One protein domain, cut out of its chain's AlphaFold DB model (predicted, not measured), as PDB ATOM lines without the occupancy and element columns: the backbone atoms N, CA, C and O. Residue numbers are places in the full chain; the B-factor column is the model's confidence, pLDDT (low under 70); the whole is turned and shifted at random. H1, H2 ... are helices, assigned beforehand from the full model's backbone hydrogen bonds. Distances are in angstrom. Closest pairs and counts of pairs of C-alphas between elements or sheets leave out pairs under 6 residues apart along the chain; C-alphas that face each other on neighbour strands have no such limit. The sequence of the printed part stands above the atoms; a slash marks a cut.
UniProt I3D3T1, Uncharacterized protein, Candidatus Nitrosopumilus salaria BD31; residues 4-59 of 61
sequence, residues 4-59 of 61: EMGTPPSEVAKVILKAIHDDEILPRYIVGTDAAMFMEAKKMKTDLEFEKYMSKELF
ATOM      1  N   GLU A   4      98.882 106.441 -29.923       62.12
ATOM      2  CA  GLU A   4      97.861 105.409 -29.701       62.12
ATOM      3  C   GLU A   4      97.803 104.922 -28.241       62.12
ATOM      4  O   GLU A   4      96.827 104.291 -27.847       62.12
ATOM      5  N   MET A   5      98.810 105.252 -27.421       67.88
ATOM      6  CA  MET A   5      98.855 104.978 -25.977       67.88
ATOM      7  C   MET A   5      98.481 106.218 -25.151       67.88
ATOM      8  O   MET A   5      98.937 106.380 -24.018       67.88
ATOM      9  N   GLY A   6      97.674 107.109 -25.733       69.38
ATOM     10  CA  GLY A   6      97.218 108.325 -25.077       69.38
ATOM     11  C   GLY A   6      96.583 108.028 -23.721       69.38
ATOM     12  O   GLY A   6      95.780 107.105 -23.561       69.38
ATOM     13  N   THR A   7      96.954 108.824 -22.726       81.88
ATOM     14  CA  THR A   7      96.433 108.665 -21.371       81.88
ATOM     15  C   THR A   7      94.952 109.056 -21.328       81.88
ATOM     16  O   THR A   7      94.596 110.120 -21.844       81.88
ATOM     17  N   PRO A   8      94.067 108.241 -20.716       87.62
ATOM     18  CA  PRO A   8      92.652 108.573 -20.623       87.62
ATOM     19  C   PRO A   8      92.429 109.942 -19.962       87.62
ATOM     20  O   PRO A   8      93.090 110.246 -18.963       87.62
ATOM     21  N   PRO A   9      91.454 110.749 -20.422       90.06
ATOM     22  CA  PRO A   9      91.169 112.051 -19.816       90.06
ATOM     23  C   PRO A   9      90.868 111.984 -18.309       90.06
ATOM     24  O   PRO A   9      91.158 112.924 -17.572       90.06
ATOM     25  N   SER A  10      90.324 110.860 -17.830       92.94
ATOM     26  CA  SER A  10      90.067 110.616 -16.408       92.94
ATOM     27  C   SER A  10      91.340 110.606 -15.555       92.94
ATOM     28  O   SER A  10      91.314 111.103 -14.432       92.94
ATOM     29  N   GLU A  11      92.459 110.090 -16.068       89.88
ATOM     30  CA  GLU A  11      93.745 110.115 -15.359       89.88
ATOM     31  C   GLU A  11      94.305 111.539 -15.273       89.88
ATOM     32  O   GLU A  11      94.844 111.936 -14.241       89.88
ATOM     33  N   VAL A  12      94.087 112.355 -16.309       91.25
ATOM     34  CA  VAL A  12      94.438 113.782 -16.278       91.25
ATOM     35  C   VAL A  12      93.628 114.522 -15.216       91.25
ATOM     36  O   VAL A  12      94.193 115.260 -14.406       91.25
ATOM     37  N   ALA A  13      92.317 114.274 -15.158       94.62
ATOM     38  CA  ALA A  13      91.441 114.880 -14.161       94.62
ATOM     39  C   ALA A  13      91.863 114.540 -12.721       94.62
ATOM     40  O   ALA A  13      91.826 115.412 -11.854       94.62
ATOM     41  N   LYS A  14      92.323 113.307 -12.461       94.38
ATOM     42  CA  LYS A  14      92.837 112.905 -11.139       94.38
ATOM     43  C   LYS A  14      94.047 113.729 -10.711       94.38
ATOM     44  O   LYS A  14      94.110 114.144  -9.559       94.38
ATOM     45  N   VAL A  15      94.992 113.982 -11.618       93.56
ATOM     46  CA  VAL A  15      96.178 114.787 -11.287       93.56
ATOM     47  C   VAL A  15      95.804 116.246 -11.040       93.56
ATOM     48  O   VAL A  15      96.337 116.845 -10.113       93.56
ATOM     49  N   ILE A  16      94.847 116.797 -11.794       94.44
ATOM     50  CA  ILE A  16      94.325 118.149 -11.540       94.44
ATOM     51  C   ILE A  16      93.684 118.220 -10.152       94.44
ATOM     52  O   ILE A  16      94.014 119.111  -9.375       94.44
ATOM     53  N   LEU A  17      92.806 117.265  -9.822       96.25
ATOM     54  CA  LEU A  17      92.173 117.194  -8.505       96.25
ATOM     55  C   LEU A  17      93.206 117.065  -7.390       96.25
ATOM     56  O   LEU A  17      93.054 117.712  -6.363       96.25
ATOM     57  N   LYS A  18      94.261 116.271  -7.585       93.88
ATOM     58  CA  LYS A  18      95.360 116.192  -6.626       93.88
ATOM     59  C   LYS A  18      96.055 117.550  -6.472       93.88
ATOM     60  O   LYS A  18      96.153 118.048  -5.362       93.88
ATOM     61  N   ALA A  19      96.467 118.170  -7.576       95.12
ATOM     62  CA  ALA A  19      97.236 119.411  -7.564       95.12
ATOM     63  C   ALA A  19      96.517 120.568  -6.853       95.12
ATOM     64  O   ALA A  19      97.164 121.352  -6.172       95.12
ATOM     65  N   ILE A  20      95.190 120.678  -6.981       95.19
ATOM     66  CA  ILE A  20      94.423 121.748  -6.314       95.19
ATOM     67  C   ILE A  20      94.202 121.505  -4.812       95.19
ATOM     68  O   ILE A  20      93.776 122.424  -4.118       95.19
ATOM     69  N   HIS A  21      94.444 120.284  -4.327       96.19
ATOM     70  CA  HIS A  21      94.302 119.906  -2.919       96.19
ATOM     71  C   HIS A  21      95.649 119.578  -2.248       96.19
ATOM     72  O   HIS A  21      95.653 119.248  -1.066       96.19
ATOM     73  N   ASP A  22      96.770 119.628  -2.975       96.19
ATOM     74  CA  ASP A  22      98.104 119.427  -2.405       96.19
ATOM     75  C   ASP A  22      98.492 120.644  -1.541       96.19
ATOM     76  O   ASP A  22      98.293 121.793  -1.940       96.19
ATOM     77  N   ASP A  23      99.103 120.391  -0.379       95.69
ATOM     78  CA  ASP A  23      99.597 121.444   0.524       95.69
ATOM     79  C   ASP A  23     100.705 122.297  -0.125       95.69
ATOM     80  O   ASP A  23     100.841 123.489   0.158       95.69
ATOM     81  N   GLU A  24     101.487 121.691  -1.024       94.94
ATOM     82  CA  GLU A  24     102.511 122.353  -1.831       94.94
ATOM     83  C   GLU A  24     102.254 122.100  -3.321       94.94
ATOM     84  O   GLU A  24     102.405 120.987  -3.831       94.94
ATOM     85  N   ILE A  25     101.880 123.160  -4.040       93.38
ATOM     86  CA  ILE A  25     101.582 123.092  -5.472       93.38
ATOM     87  C   ILE A  25     102.883 123.165  -6.275       93.38
ATOM     88  O   ILE A  25     103.644 124.130  -6.176       93.38
ATOM     89  N   LEU A  26     103.107 122.178  -7.143       92.69
ATOM     90  CA  LEU A  26     104.245 122.176  -8.057       92.69
ATOM     91  C   LEU A  26     103.947 123.010  -9.315       92.69
ATOM     92  O   LEU A  26     102.842 122.950  -9.855       92.69
ATOM     93  N   PRO A  27     104.940 123.714  -9.890       90.94
ATOM     94  CA  PRO A  27     104.743 124.462 -11.136       90.94
ATOM     95  C   PRO A  27     104.394 123.586 -12.350       90.94
ATOM     96  O   PRO A  27     103.886 124.091 -13.351       90.94
ATOM     97  N   ARG A  28     104.736 122.290 -12.315       91.56
ATOM     98  CA  ARG A  28     104.501 121.329 -13.401       91.56
ATOM     99  C   ARG A  28     104.230 119.942 -12.831       91.56
ATOM    100  O   ARG A  28     104.966 119.480 -11.964       91.56
ATOM    101  N   TYR A  29     103.248 119.258 -13.410       91.56
ATOM    102  CA  TYR A  29     102.930 117.864 -13.117       91.56
ATOM    103  C   TYR A  29     103.101 117.039 -14.392       91.56
ATOM    104  O   TYR A  29     102.629 117.431 -15.459       91.56
ATOM    105  N   ILE A  30     103.797 115.908 -14.289       89.69
ATOM    106  CA  ILE A  30     103.913 114.950 -15.390       89.69
ATOM    107  C   ILE A  30     102.677 114.060 -15.340       89.69
ATOM    108  O   ILE A  30     102.398 113.447 -14.310       89.69
ATOM    109  N   VAL A  31     101.939 114.004 -16.445       89.50
ATOM    110  CA  VAL A  31     100.702 113.233 -16.550       89.50
ATOM    111  C   VAL A  31     100.771 112.353 -17.777       89.50
ATOM    112  O   VAL A  31     100.979 112.850 -18.880       89.50
ATOM    113  N   GLY A  32     100.552 111.062 -17.563       85.75
ATOM    114  CA  GLY A  32     100.537 110.068 -18.619       85.75
ATOM    115  C   GLY A  32     101.853 109.327 -18.808       85.75
ATOM    116  O   GLY A  32     102.943 109.841 -18.540       85.75
ATOM    117  N   THR A  33     101.728 108.072 -19.237       82.56
ATOM    118  CA  THR A  33     102.862 107.153 -19.417       82.56
ATOM    119  C   THR A  33     103.776 107.613 -20.550       82.56
ATOM    120  O   THR A  33     104.996 107.564 -20.420       82.56
ATOM    121  N   ASP A  34     103.190 108.126 -21.628       81.94
ATOM    122  CA  ASP A  34     103.879 108.734 -22.764       81.94
ATOM    123  C   ASP A  34     104.719 109.945 -22.333       81.94
ATOM    124  O   ASP A  34     105.923 109.995 -22.593       81.94
ATOM    125  N   ALA A  35     104.128 110.887 -21.592       84.19
ATOM    126  CA  ALA A  35     104.838 112.058 -21.083       84.19
ATOM    127  C   ALA A  35     105.987 111.671 -20.137       84.19
ATOM    128  O   ALA A  35     107.085 112.220 -20.243       84.19
ATOM    129  N   ALA A  36     105.766 110.704 -19.239       87.19
ATOM    130  CA  ALA A  36     106.807 110.199 -18.347       87.19
ATOM    131  C   ALA A  36     107.974 109.571 -19.126       87.19
ATOM    132  O   ALA A  36     109.135 109.888 -18.862       87.19
ATOM    133  N   MET A  37     107.676 108.752 -20.136       86.00
ATOM    134  CA  MET A  37     108.690 108.161 -21.009       86.00
ATOM    135  C   MET A  37     109.497 109.221 -21.765       86.00
ATOM    136  O   MET A  37     110.723 109.122 -21.819       86.00
ATOM    137  N   PHE A  38     108.849 110.258 -22.309       87.19
ATOM    138  CA  PHE A  38     109.558 111.348 -22.988       87.19
ATOM    139  C   PHE A  38     110.489 112.111 -22.044       87.19
ATOM    140  O   PHE A  38     111.613 112.443 -22.423       87.19
ATOM    141  N   MET A  39     110.063 112.359 -20.806       89.75
ATOM    142  CA  MET A  39     110.895 113.042 -19.815       89.75
ATOM    143  C   MET A  39     112.125 112.216 -19.424       89.75
ATOM    144  O   MET A  39     113.214 112.779 -19.307       89.75
ATOM    145  N   GLU A  40     111.990 110.898 -19.283       89.62
ATOM    146  CA  GLU A  40     113.137 110.012 -19.038       89.62
ATOM    147  C   GLU A  40     114.070 109.932 -20.252       89.62
ATOM    148  O   GLU A  40     115.287 110.064 -20.113       89.62
ATOM    149  N   ALA A  41     113.519 109.820 -21.465       89.75
ATOM    150  CA  ALA A  41     114.317 109.838 -22.687       89.75
ATOM    151  C   ALA A  41     115.121 111.139 -22.827       89.75
ATOM    152  O   ALA A  41     116.276 111.087 -23.245       89.75
ATOM    153  N   LYS A  42     114.547 112.287 -22.439       90.75
ATOM    154  CA  LYS A  42     115.239 113.582 -22.442       90.75
ATOM    155  C   LYS A  42     116.415 113.618 -21.468       90.75
ATOM    156  O   LYS A  42     117.455 114.162 -21.808       90.75
ATOM    157  N   LYS A  43     116.278 113.040 -20.271       92.69
ATOM    158  CA  LYS A  43     117.372 112.994 -19.280       92.69
ATOM    159  C   LYS A  43     118.559 112.151 -19.756       92.69
ATOM    160  O   LYS A  43     119.691 112.425 -19.378       92.69
ATOM    161  N   MET A  44     118.289 111.127 -20.563       93.56
ATOM    162  CA  MET A  44     119.277 110.138 -21.008       93.56
ATOM    163  C   MET A  44     119.925 110.466 -22.362       93.56
ATOM    164  O   MET A  44     120.744 109.685 -22.845       93.56
ATOM    165  N   LYS A  45     119.530 111.565 -23.014       92.62
ATOM    166  CA  LYS A  45     119.946 111.925 -24.376       92.62
ATOM    167  C   LYS A  45     120.464 113.353 -24.418       92.62
ATOM    168  O   LYS A  45     120.014 114.205 -23.659       92.62
ATOM    169  N   THR A  46     121.374 113.627 -25.346       94.75
ATOM    170  CA  THR A  46     121.675 115.013 -25.725       94.75
ATOM    171  C   THR A  46     120.468 115.641 -26.423       94.75
ATOM    172  O   THR A  46     119.627 114.929 -26.982       94.75
ATOM    173  N   ASP A  47     120.391 116.972 -26.448       92.12
ATOM    174  CA  ASP A  47     119.272 117.684 -27.084       92.12
ATOM    175  C   ASP A  47     119.067 117.258 -28.549       92.12
ATOM    176  O   ASP A  47     117.939 117.001 -28.971       92.12
ATOM    177  N   LEU A  48     120.161 117.069 -29.301       95.00
ATOM    178  CA  LEU A  48     120.122 116.626 -30.699       95.00
ATOM    179  C   LEU A  48     119.572 115.198 -30.856       95.00
ATOM    180  O   LEU A  48     118.839 114.896 -31.800       95.00
ATOM    181  N   GLU A  49     119.946 114.286 -29.961       93.75
ATOM    182  CA  GLU A  49     119.446 112.908 -29.978       93.75
ATOM    183  C   GLU A  49     117.978 112.841 -29.566       93.75
ATOM    184  O   GLU A  49     117.212 112.052 -30.124       93.75
ATOM    185  N   PHE A  50     117.583 113.673 -28.604       93.06
ATOM    186  CA  PHE A  50     116.205 113.773 -28.162       93.06
ATOM    187  C   PHE A  50     115.301 114.327 -29.269       93.06
ATOM    188  O   PHE A  50     114.250 113.754 -29.534       93.06
ATOM    189  N   GLU A  51     115.724 115.368 -29.990       91.19
ATOM    190  CA  GLU A  51     114.966 115.925 -31.117       91.19
ATOM    191  C   GLU A  51     114.728 114.890 -32.232       91.19
ATOM    192  O   GLU A  51     113.605 114.722 -32.724       91.19
ATOM    193  N   LYS A  52     115.769 114.125 -32.588       91.75
ATOM    194  CA  LYS A  52     115.655 113.021 -33.555       91.75
ATOM    195  C   LYS A  52     114.706 111.929 -33.063       91.75
ATOM    196  O   LYS A  52     113.915 111.405 -33.847       91.75
ATOM    197  N   TYR A  53     114.771 111.597 -31.774       88.94
ATOM    198  CA  TYR A  53     113.875 110.630 -31.141       88.94
ATOM    199  C   TYR A  53     112.411 111.091 -31.201       88.94
ATOM    200  O   TYR A  53     111.563 110.353 -31.698       88.94
ATOM    201  N   MET A  54     112.127 112.332 -30.797       88.25
ATOM    202  CA  MET A  54     110.787 112.925 -30.852       88.25
ATOM    203  C   MET A  54     110.211 112.908 -32.268       88.25
ATOM    204  O   MET A  54     109.058 112.526 -32.462       88.25
ATOM    205  N   SER A  55     111.027 113.278 -33.258       87.88
ATOM    206  CA  SER A  55     110.615 113.304 -34.664       87.88
ATOM    207  C   SER A  55     110.143 111.930 -35.145       87.88
ATOM    208  O   SER A  55     109.125 111.832 -35.824       87.88
ATOM    209  N   LYS A  56     110.839 110.859 -34.743       86.44
ATOM    210  CA  LYS A  56     110.477 109.478 -35.083       86.44
ATOM    211  C   LYS A  56     109.204 109.009 -34.370       86.44
ATOM    212  O   LYS A  56     108.368 108.351 -34.985       86.44
ATOM    213  N   GLU A  57     109.068 109.311 -33.081       82.12
ATOM    214  CA  GLU A  57     107.970 108.785 -32.257       82.12
ATOM    215  C   GLU A  57     106.627 109.491 -32.504       82.12
ATOM    216  O   GLU A  57     105.577 108.832 -32.492       82.12
ATOM    217  N   LEU A  58     106.657 110.810 -32.744       77.88
ATOM    218  CA  LEU A  58     105.467 111.633 -32.990       77.88
ATOM    219  C   LEU A  58     105.051 111.676 -34.460       77.88
ATOM    220  O   LEU A  58     103.857 111.744 -34.747       77.88
ATOM    221  N   PHE A  59     106.011 111.618 -35.385       76.69
ATOM    222  CA  PHE A  59     105.754 111.698 -36.823       76.69
ATOM    223  C   PHE A  59     106.367 110.502 -37.561       76.69
ATOM    224  O   PHE A  59     107.256 110.692 -38.396       76.69
TER     225      PHE A  59
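Overview. This is residues 4 to 59 of the 61 residues of an uncharacterized protein of Candidatus Nitrosopumilus salaria BD31 (UniProt I3D3T1). This is an open zigzag of three helices, with H1 at one end, a long loop after it, and H2 and H3 folded back as a narrow V at the other end. The printed part has 56 residues, with H1, H2 and H3 in that order and no named strand: all helix. It is loose, with a radius of gyration of the C-alphas of 13.9 A, and only just flat, spanning 38 by 25 by 12 A.

Arrangement. Look first at H1, residues 9 to 21; it is apart from both H2, residues 33 to 43, and H3, residues 47 to 58. H2 and H3 are close but not clearly touching: their closest C-alphas, of Lys 42 and Phe 50, are 5.8 A apart. They run opposite ways at a shallow tilt of 22 degrees. Every O i to N i+4 pair is within hydrogen-bond range in H2 and H3, and 8 of 9 in H1.

Along the chain. Find C-alpha 9 at (91.169, 112.051, -19.816); from there H1 runs 18.9 A. H2 runs 15.6 A and H3 16.2 A, ending at C-alpha 58, (105.467, 111.633, -32.990).

Size, cuts and confidence. The C-alphas farthest apart, of Asp 23 and Lys 56, are 39.1 A apart. The printed part has no cut. H1 to H2 is a long link, H2 to H3 a tight one; residues 20 to 26, of which 20 and 21 belong to H1, stand free. Residues 4 to 6 have pLDDT under 70.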